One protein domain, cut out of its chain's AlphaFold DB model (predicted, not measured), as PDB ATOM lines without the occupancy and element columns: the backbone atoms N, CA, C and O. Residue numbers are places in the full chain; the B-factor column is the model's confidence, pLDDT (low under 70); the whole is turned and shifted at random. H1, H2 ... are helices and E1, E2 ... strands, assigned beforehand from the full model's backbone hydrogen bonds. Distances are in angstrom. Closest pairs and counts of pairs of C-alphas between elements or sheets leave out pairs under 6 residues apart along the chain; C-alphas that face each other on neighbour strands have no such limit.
ATOM      1  N   GLU A  78     370.664 395.142 407.244       87.31
ATOM      2  CA  GLU A  78     369.696 396.131 406.763       87.31
ATOM      3  C   GLU A  78     368.678 395.592 405.749       87.31
ATOM      4  O   GLU A  78     367.677 396.264 405.502       87.31
ATOM      5  N   VAL A  79     368.916 394.429 405.133       87.94
ATOM      6  CA  VAL A  79     368.000 393.846 404.148       87.94
ATOM      7  C   VAL A  79     367.059 392.880 404.843       87.94
ATOM      8  O   VAL A  79     367.465 391.841 405.361       87.94
ATOM      9  N   ARG A  80     365.769 393.205 404.805       87.19
ATOM     10  CA  ARG A  80     364.715 392.357 405.359       87.19
ATOM     11  C   ARG A  80     364.428 391.158 404.465       87.19
ATOM     12  O   ARG A  80     364.146 390.072 404.968       87.19
ATOM     13  N   GLN A  81     364.444 391.365 403.151       86.38
ATOM     14  CA  GLN A  81     364.059 390.345 402.184       86.38
ATOM     15  C   GLN A  81     364.801 390.516 400.860       86.38
ATOM     16  O   GLN A  81     364.995 391.631 400.378       86.38
ATOM     17  N   TRP A  82     365.153 389.385 400.255       86.75
ATOM     18  CA  TRP A  82     365.649 389.298 398.887       86.75
ATOM     19  C   TRP A  82     364.601 388.637 397.998       86.75
ATOM     20  O   TRP A  82     363.879 387.751 398.456       86.75
ATOM     21  N   ALA A  83     364.541 389.044 396.736       86.38
ATOM     22  CA  ALA A  83     363.708 388.437 395.711       86.38
ATOM     23  C   ALA A  83     364.507 388.310 394.413       86.38
ATOM     24  O   ALA A  83     365.143 389.269 393.981       86.38
ATOM     25  N   VAL A  84     364.464 387.136 393.788       85.62
ATOM     26  CA  VAL A  84     364.958 386.925 392.422       85.62
ATOM     27  C   VAL A  84     363.734 386.764 391.538       85.62
ATOM     28  O   VAL A  84     362.909 385.891 391.794       85.62
ATOM     29  N   LEU A  85     363.604 387.642 390.553       84.25
ATOM     30  CA  LEU A  85     362.444 387.774 389.684       84.25
ATOM     31  C   LEU A  85     362.859 387.388 388.265       84.25
ATOM     32  O   LEU A  85     363.932 387.776 387.795       84.25
ATOM     33  N   ASP A  86     362.005 386.641 387.576       78.88
ATOM     34  CA  ASP A  86     362.128 386.469 386.133       78.88
ATOM     35  C   ASP A  86     361.624 387.720 385.389       78.88
ATOM     36  O   ASP A  86     361.153 388.689 385.993       78.88
ATOM     37  N   ARG A  87     361.690 387.699 384.053       75.06
ATOM     38  CA  ARG A  87     361.176 388.783 383.199       75.06
ATOM     39  C   ARG A  87     359.673 389.074 383.351       75.06
ATOM     40  O   ARG A  87     359.192 390.054 382.796       75.06
ATOM     41  N   TYR A  88     358.930 388.194 384.022       70.00
ATOM     42  CA  TYR A  88     357.489 388.298 384.250       70.00
ATOM     43  C   TYR A  88     357.142 388.618 385.708       70.00
ATOM     44  O   TYR A  88     355.965 388.631 386.068       70.00
ATOM     45  N   PHE A  89     358.154 388.894 386.534       70.50
ATOM     46  CA  PHE A  89     358.025 389.299 387.927       70.50
ATOM     47  C   PHE A  89     357.297 388.306 388.838       70.50
ATOM     48  O   PHE A  89     356.528 388.705 389.717       70.50
ATOM     49  N   LEU A  90     357.563 387.008 388.675       57.62
ATOM     50  CA  LEU A  90     357.131 385.997 389.643       57.62
ATOM     51  C   LEU A  90     358.323 385.437 390.431       57.62
ATOM     52  O   LEU A  90     359.379 385.155 389.875       57.62
ATOM     53  N   ALA A  91     358.150 385.226 391.737       64.19
ATOM     54  CA  ALA A  91     359.174 384.699 392.639       64.19
ATOM     55  C   ALA A  91     358.577 383.856 393.768       64.19
ATOM     56  O   ALA A  91     357.540 384.219 394.311       64.19
ATOM     57  N   LYS A  92     359.272 382.783 394.199       50.91
ATOM     58  CA  LYS A  92     359.046 382.071 395.482       50.91
ATOM     59  C   LYS A  92     360.289 381.233 395.882       50.91
ATOM     60  O   LYS A  92     360.545 380.260 395.198       50.91
ATOM     61  N   ASN A  93     361.185 381.531 396.841       51.94
ATOM     62  CA  ASN A  93     361.104 381.769 398.299       51.94
ATOM     63  C   ASN A  93     361.859 383.057 398.714       51.94
ATOM     64  O   ASN A  93     362.696 383.074 399.610       51.94
ATOM     65  N   GLY A  94     361.475 384.139 398.040       56.22
ATOM     66  CA  GLY A  94     361.741 385.549 398.323       56.22
ATOM     67  C   GLY A  94     360.630 386.381 397.666       56.22
ATOM     68  O   GLY A  94     360.852 387.114 396.723       56.22
ATOM     69  N   VAL A  95     359.383 386.118 398.046       56.28
ATOM     70  CA  VAL A  95     358.272 385.816 397.119       56.28
ATOM     71  C   VAL A  95     357.446 387.040 396.682       56.28
ATOM     72  O   VAL A  95     356.541 387.431 397.412       56.28
ATOM     73  N   LEU A  96     357.663 387.589 395.482       60.53
ATOM     74  CA  LEU A  96     356.718 388.508 394.818       60.53
ATOM     75  C   LEU A  96     356.048 387.789 393.634       60.53
ATOM     76  O   LEU A  96     356.749 387.274 392.778       60.53
ATOM     77  N   LEU A  97     354.714 387.678 393.609       55.22
ATOM     78  CA  LEU A  97     353.961 386.798 392.682       55.22
ATOM     79  C   LEU A  97     352.927 387.516 391.796       55.22
ATOM     80  O   LEU A  97     352.085 386.878 391.169       55.22
ATOM     81  N   SER A  98     353.005 388.831 391.731       54.53
ATOM     82  CA  SER A  98     352.640 389.645 390.573       54.53
ATOM     83  C   SER A  98     353.194 391.030 390.853       54.53
ATOM     84  O   SER A  98     353.121 391.475 392.001       54.53
ATOM     85  N   ALA A  99     353.767 391.681 389.847       60.22
ATOM     86  CA  ALA A  99     354.349 393.000 390.023       60.22
ATOM     87  C   ALA A  99     353.288 394.028 390.433       60.22
ATOM     88  O   ALA A  99     352.197 394.084 389.866       60.22
ATOM     89  N   ASP A 100     353.632 394.854 391.415       66.19
ATOM     90  CA  ASP A 100     352.985 396.144 391.599       66.19
ATOM     91  C   ASP A 100     353.496 397.101 390.507       66.19
ATOM     92  O   ASP A 100     354.640 396.980 390.051       66.19
ATOM     93  N   GLY A 101     352.689 398.099 390.132       77.75
ATOM     94  CA  GLY A 101     353.038 399.089 389.099       77.75
ATOM     95  C   GLY A 101     354.464 399.679 389.175       77.75
ATOM     96  O   GLY A 101     355.065 399.879 388.122       77.75
ATOM     97  N   PRO A 102     355.073 399.910 390.360       83.38
ATOM     98  CA  PRO A 102     356.442 400.426 390.456       83.38
ATOM     99  C   PRO A 102     357.533 399.514 389.866       83.38
ATOM    100  O   PRO A 102     358.510 400.021 389.314       83.38
ATOM    101  N   LEU A 103     357.397 398.184 389.962       83.38
ATOM    102  CA  LEU A 103     358.371 397.250 389.376       83.38
ATOM    103  C   LEU A 103     358.212 397.150 387.858       83.38
ATOM    104  O   LEU A 103     359.216 397.107 387.146       83.38
ATOM    105  N   GLU A 104     356.969 397.162 387.372       83.88
ATOM    106  CA  GLU A 104     356.667 397.192 385.936       83.88
ATOM    107  C   GLU A 104     357.231 398.466 385.303       83.88
ATOM    108  O   GLU A 104     358.010 398.385 384.354       83.88
ATOM    109  N   ALA A 105     356.951 399.627 385.903       85.62
ATOM    110  CA  ALA A 105     357.466 400.914 385.449       85.62
ATOM    111  C   ALA A 105     359.003 400.944 385.404       85.62
ATOM    112  O   ALA A 105     359.590 401.471 384.457       85.62
ATOM    113  N   PHE A 106     359.672 400.342 386.397       87.69
ATOM    114  CA  PHE A 106     361.127 400.221 386.372       87.69
ATOM    115  C   PHE A 106     361.608 399.366 385.196       87.69
ATOM    116  O   PHE A 106     362.511 399.797 384.483       87.69
ATOM    117  N   ALA A 107     361.030 398.183 384.958       86.75
ATOM    118  CA  ALA A 107     361.468 397.342 383.841       86.75
ATOM    119  C   ALA A 107     361.205 397.972 382.476       86.75
ATOM    120  O   ALA A 107     362.070 397.864 381.610       86.75
ATOM    121  N   GLU A 108     360.072 398.654 382.301       88.50
ATOM    122  CA  GLU A 108     359.784 399.432 381.093       88.50
ATOM    123  C   GLU A 108     360.841 400.524 380.883       88.50
ATOM    124  O   GLU A 108     361.392 400.668 379.792       88.50
ATOM    125  N   GLN A 109     361.207 401.252 381.944       87.81
ATOM    126  CA  GLN A 109     362.242 402.288 381.881       87.81
ATOM    127  C   GLN A 109     363.615 401.732 381.461       87.81
ATOM    128  O   GLN A 109     364.406 402.440 380.827       87.81
ATOM    129  N   VAL A 110     363.925 400.489 381.835       89.12
ATOM    130  CA  VAL A 110     365.233 399.860 381.595       89.12
ATOM    131  C   VAL A 110     365.204 398.797 380.492       89.12
ATOM    132  O   VAL A 110     366.143 398.001 380.353       89.12
ATOM    133  N   GLU A 111     364.141 398.769 379.689       87.88
ATOM    134  CA  GLU A 111     364.010 397.864 378.553       87.88
ATOM    135  C   GLU A 111     365.195 398.039 377.583       87.88
ATOM    136  O   GLU A 111     365.696 399.142 377.351       87.88
ATOM    137  N   GLY A 112     365.721 396.925 377.067       85.44
ATOM    138  CA  GLY A 112     366.886 396.925 376.174       85.44
ATOM    139  C   GLY A 112     368.232 397.254 376.836       85.44
ATOM    140  O   GLY A 112     369.272 397.101 376.198       85.44
ATOM    141  N   GLN A 113     368.255 397.654 378.113       88.81
ATOM    142  CA  GLN A 113     369.500 397.802 378.865       88.81
ATOM    143  C   GLN A 113     369.898 396.437 379.444       88.81
ATOM    144  O   GLN A 113     369.103 395.857 380.187       88.81
ATOM    145  N   PRO A 114     371.105 395.910 379.155       84.88
ATOM    146  CA  PRO A 114     371.536 394.613 379.691       84.88
ATOM    147  C   PRO A 114     371.716 394.666 381.211       84.88
ATOM    148  O   PRO A 114     371.577 393.672 381.920       84.88
ATOM    149  N   TYR A 115     372.019 395.859 381.720       88.50
ATOM    150  CA  TYR A 115     372.305 396.108 383.114       88.50
ATOM    151  C   TYR A 115     371.710 397.453 383.525       88.50
ATOM    152  O   TYR A 115     372.130 398.490 383.023       88.50
ATOM    153  N   ALA A 116     370.775 397.430 384.473       90.88
ATOM    154  CA  ALA A 116     370.313 398.621 385.173       90.88
ATOM    155  C   ALA A 116     370.218 398.378 386.684       90.88
ATOM    156  O   ALA A 116     370.037 397.242 387.129       90.88
ATOM    157  N   LEU A 117     370.376 399.440 387.468       91.62
ATOM    158  CA  LEU A 117     370.259 399.449 388.923       91.62
ATOM    159  C   LEU A 117     369.445 400.680 389.308       91.62
ATOM    160  O   LEU A 117     369.749 401.775 388.842       91.62
ATOM    161  N   GLY A 118     368.443 400.496 390.154       90.50
ATOM    162  CA  GLY A 118     367.586 401.573 390.621       90.50
ATOM    163  C   GLY A 118     366.979 401.260 391.977       90.50
ATOM    164  O   GLY A 118     367.213 400.195 392.553       90.50
ATOM    165  N   ALA A 119     366.197 402.200 392.484       90.50
ATOM    166  CA  ALA A 119     365.348 401.991 393.643       90.50
ATOM    167  C   ALA A 119     363.886 402.202 393.241       90.50
ATOM    168  O   ALA A 119     363.582 403.045 392.400       90.50
ATOM    169  N   VAL A 120     362.994 401.427 393.848       88.62
ATOM    170  CA  VAL A 120     361.542 401.531 393.687       88.62
ATOM    171  C   VAL A 120     360.874 401.520 395.059       88.62
ATOM    172  O   VAL A 120     361.453 401.052 396.046       88.62
ATOM    173  N   VAL A 121     359.648 402.030 395.119       85.75
ATOM    174  CA  VAL A 121     358.805 401.952 396.314       85.75
ATOM    175  C   VAL A 121     357.884 400.749 396.188       85.75
ATOM    176  O   VAL A 121     357.144 400.640 395.217       85.75
ATOM    177  N   LEU A 122     357.927 399.855 397.174       83.50
ATOM    178  CA  LEU A 122     356.949 398.782 397.362       83.50
ATOM    179  C   LEU A 122     356.160 399.036 398.658       83.50
ATOM    180  O   LEU A 122     356.609 399.846 399.475       83.50
ATOM    181  N   PRO A 123     355.006 398.377 398.888       77.75
ATOM    182  CA  PRO A 123     354.212 398.553 400.111       77.75
ATOM    183  C   PRO A 123     355.012 398.386 401.410       77.75
ATOM    184  O   PRO A 123     354.690 398.981 402.437       77.75
ATOM    185  N   GLU A 124     356.064 397.576 401.369       76.94
ATOM    186  CA  GLU A 124     356.955 397.330 402.487       76.94
ATOM    187  C   GLU A 124     358.042 398.403 402.652       76.94
ATOM    188  O   GLU A 124     358.634 398.476 403.719       76.94
ATOM    189  N   GLY A 125     358.305 399.251 401.655       83.00
ATOM    190  CA  GLY A 125     359.253 400.364 401.740       83.00
ATOM    191  C   GLY A 125     360.190 400.476 400.535       83.00
ATOM    192  O   GLY A 125     359.846 400.137 399.403       83.00
ATOM    193  N   VAL A 126     361.399 400.986 400.782       88.25
ATOM    194  CA  VAL A 126     362.419 401.180 399.739       88.25
ATOM    195  C   VAL A 126     363.016 399.837 399.327       88.25
ATOM    196  O   VAL A 126     363.573 399.109 400.154       88.25
ATOM    197  N   THR A 127     362.958 399.549 398.031       90.00
ATOM    198  CA  THR A 127     363.523 398.338 397.434       90.00
ATOM    199  C   THR A 127     364.564 398.714 396.392       90.00
ATOM    200  O   THR A 127     364.273 399.455 395.458       90.00
ATOM    201  N   VAL A 128     365.786 398.199 396.534       91.94
ATOM    202  CA  VAL A 128     366.844 398.362 395.526       91.94
ATOM    203  C   VAL A 128     366.741 397.211 394.536       91.94
ATOM    204  O   VAL A 128     366.701 396.051 394.944       91.94
ATOM    205  N   VAL A 129     366.685 397.521 393.244       91.12
ATOM    206  CA  VAL A 129     366.413 396.558 392.174       91.12
ATOM    207  C   VAL A 129     367.500 396.623 391.115       91.12
ATOM    208  O   VAL A 129     367.894 397.692 390.654       91.12
ATOM    209  N   ARG A 130     367.965 395.452 390.696       91.88
ATOM    210  CA  ARG A 130     368.964 395.268 389.650       91.88
ATOM    211  C   ARG A 130     368.382 394.427 388.526       91.88
ATOM    212  O   ARG A 130     368.014 393.288 388.776       91.88
ATOM    213  N   LYS A 131     368.388 394.948 387.297       90.94
ATOM    214  CA  LYS A 131     368.191 394.163 386.068       90.94
ATOM    215  C   LYS A 131     369.506 393.533 385.630       90.94
ATOM    216  O   LYS A 131     370.516 394.232 385.580       90.94
ATOM    217  N   PHE A 132     369.502 392.278 385.220       89.31
ATOM    218  CA  PHE A 132     370.646 391.663 384.554       89.31
ATOM    219  C   PHE A 132     370.184 390.789 383.387       89.31
ATOM    220  O   PHE A 132     369.063 390.280 383.379       89.31
ATOM    221  N   THR A 133     371.066 390.624 382.409       88.56
ATOM    222  CA  THR A 133     370.947 389.611 381.362       88.56
ATOM    223  C   THR A 133     372.045 388.585 381.593       88.56
ATOM    224  O   THR A 133     373.218 388.956 381.693       88.56
ATOM    225  N   ASP A 134     371.672 387.315 381.731       81.94
ATOM    226  CA  ASP A 134     372.634 386.247 381.979       81.94
ATOM    227  C   ASP A 134     373.419 385.858 380.709       81.94
ATOM    228  O   ASP A 134     373.186 386.363 379.606       81.94
ATOM    229  N   GLY A 135     374.372 384.934 380.849       80.50
ATOM    230  CA  GLY A 135     375.185 384.459 379.723       80.50
ATOM    231  C   GLY A 135     374.404 383.713 378.629       80.50
ATOM    232  O   GLY A 135     374.953 383.501 377.547       80.50
ATOM    233  N   ALA A 136     373.155 383.315 378.889       83.44
ATOM    234  CA  ALA A 136     372.251 382.711 377.914       83.44
ATOM    235  C   ALA A 136     371.346 383.748 377.219       83.44
ATOM    236  O   ALA A 136     370.669 383.404 376.250       83.44
ATOM    237  N   GLY A 137     371.376 385.011 377.655       83.62
ATOM    238  CA  GLY A 137     370.524 386.078 377.133       83.62
ATOM    239  C   GLY A 137     369.175 386.194 377.844       83.62
ATOM    240  O   GLY A 137     368.326 386.956 377.382       83.62
ATOM    241  N   GLU A 138     368.962 385.465 378.940       85.50
ATOM    242  CA  GLU A 138     367.730 385.544 379.722       85.50
ATOM    243  C   GLU A 138     367.768 386.763 380.645       85.50
ATOM    244  O   GLU A 138     368.774 387.051 381.301       85.50
ATOM    245  N   GLU A 139     366.658 387.497 380.686       87.25
ATOM    246  CA  GLU A 139     366.505 388.663 381.550       87.25
ATOM    247  C   GLU A 139     365.965 388.258 382.922       87.25
ATOM    248  O   GLU A 139     365.018 387.474 383.043       87.25
ATOM    249  N   GLY A 140     366.543 388.850 383.961       87.94
ATOM    250  CA  GLY A 140     366.089 388.687 385.331       87.94
ATOM    251  C   GLY A 140     366.305 389.945 386.155       87.94
ATOM    252  O   GLY A 140     367.029 390.870 385.769       87.94
ATOM    253  N   PHE A 141     365.680 389.962 387.327       89.31
ATOM    254  CA  PHE A 141     365.878 391.005 388.316       89.31
ATOM    255  C   PHE A 141     366.229 390.414 389.673       89.31
ATOM    256  O   PHE A 141     365.782 389.332 390.047       89.31
ATOM    257  N   VAL A 142     367.015 391.158 390.439       89.75
ATOM    258  CA  VAL A 142     367.221 390.901 391.863       89.75
ATOM    259  C   VAL A 142     366.798 392.136 392.625       89.75
ATOM    260  O   VAL A 142     367.253 393.239 392.324       89.75
ATOM    261  N   ALA A 143     365.930 391.946 393.606       89.19
ATOM    262  CA  ALA A 143     365.428 392.993 394.468       89.19
ATOM    263  C   ALA A 143     365.834 392.728 395.919       89.19
ATOM    264  O   ALA A 143     365.779 391.598 396.408       89.19
ATOM    265  N   ALA A 144     366.239 393.792 396.600       90.12
ATOM    266  CA  ALA A 144     366.610 393.797 398.002       90.12
ATOM    267  C   ALA A 144     365.765 394.843 398.727       90.12
ATOM    268  O   ALA A 144     365.890 396.046 398.489       90.12
ATOM    269  N   MET A 145     364.887 394.365 399.595       89.25
ATOM    270  CA  MET A 145     363.972 395.188 400.369       89.25
ATOM    271  C   MET A 145     364.629 395.569 401.692       89.25
ATOM    272  O   MET A 145     364.983 394.698 402.495       89.25
ATOM    273  N   LEU A 146     364.791 396.869 401.918       89.06
ATOM    274  CA  LEU A 146     365.377 397.381 403.152       89.06
ATOM    275  C   LEU A 146     364.420 397.202 404.333       89.06
ATOM    276  O   LEU A 146     363.200 397.224 404.174       89.06
ATOM    277  N   ASP A 147     364.978 397.040 405.531       87.94
ATOM    278  CA  ASP A 147     364.197 397.018 406.763       87.94
ATOM    279  C   ASP A 147     363.451 398.357 406.930       87.94
ATOM    280  O   ASP A 147     364.096 399.409 407.044       87.94
ATOM    281  N   PRO A 148     362.104 398.351 406.995       82.69
ATOM    282  CA  PRO A 148     361.319 399.571 407.163       82.69
ATOM    283  C   PRO A 148     361.688 400.338 408.437       82.69
ATOM    284  O   PRO A 148     361.527 401.557 408.503       82.69
ATOM    285  N   ALA A 149     362.221 399.658 409.460       83.38
ATOM    286  CA  ALA A 149     362.692 400.293 410.686       83.38
ATOM    287  C   ALA A 149     363.769 401.362 410.430       83.38
ATOM    288  O   ALA A 149     363.863 402.321 411.201       83.38
ATOM    289  N   LEU A 150     364.531 401.250 409.333       81.00
ATOM    290  CA  LEU A 150     365.488 402.270 408.900       81.00
ATOM    291  C   LEU A 150     364.806 403.575 408.466       81.00
ATOM    292  O   LEU A 150     365.429 404.627 408.528       81.00
TER     293      LEU A 150
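What this domain is: This is residues 78 to 150 of the 218 residues of an uncharacterized protein of Desulfomicrobiaceae bacterium (UniProt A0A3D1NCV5). A twisted wall of four antiparallel strands has one short helix, H1, over one face, and no named element covers the other face. A long stretch without a named element, residues 87 to 100, leads from edge strand E1 across to H1 on the helix's side. The printed part has 73 residues, with E1, H1, E2, E3, E4 along the chain and the sheet order E1, E4, E3, E2; the class is mixed, helices and strands. It is compact, with a radius of gyration of the C-alphas of 11.7 A, yet elongated, spanning 37 by 24 by 21 A.

Where its parts are: E1, residues 79 to 86, begins at C-alpha 79 (368.000, 393.846, 404.148) and is 20.3 A long. E4, residues 139 to 146, is 23.3 A long and ends at C-alpha 146 (365.377, 397.381, 403.152). E3, residues 125 to 133, is 25.8 A long. E2, residues 115 to 122, is 21.1 A long and bends by 51 degrees at residue 119. H1, residues 101 to 109, is 12.1 A long.

How they stand to each other: E1 and E4 are antiparallel at 165 degrees, with N 83 and O 143 2.9 A apart. E4 and E3 form a hairpin, with N 130 and O 142 at 2.8 A. E3 and E2 form another, with N 129 and O 118 at 2.8 A. E2, E3 and E4 make a meander, each strand the antiparallel neighbour of the one before. E1 and E2, the edge strands, are apart. H1 is on the sheet at a height of 8.9 A, over E3, slantwise at 36 degrees on the local plane. The closest C-alphas of H1 and E2 are those of Pro 102 and Val 120, 6.1 A apart. In H1 every O i to N i+4 pair is within hydrogen-bond range.

The domain as a whole: The C-alphas farthest apart, of Ala 136 and Ala 149, are 38.4 A apart. The printed part has no cut. The link E1 to H1 is long; the others are tight. Residues 90 to 100 have pLDDT under 70 in this model.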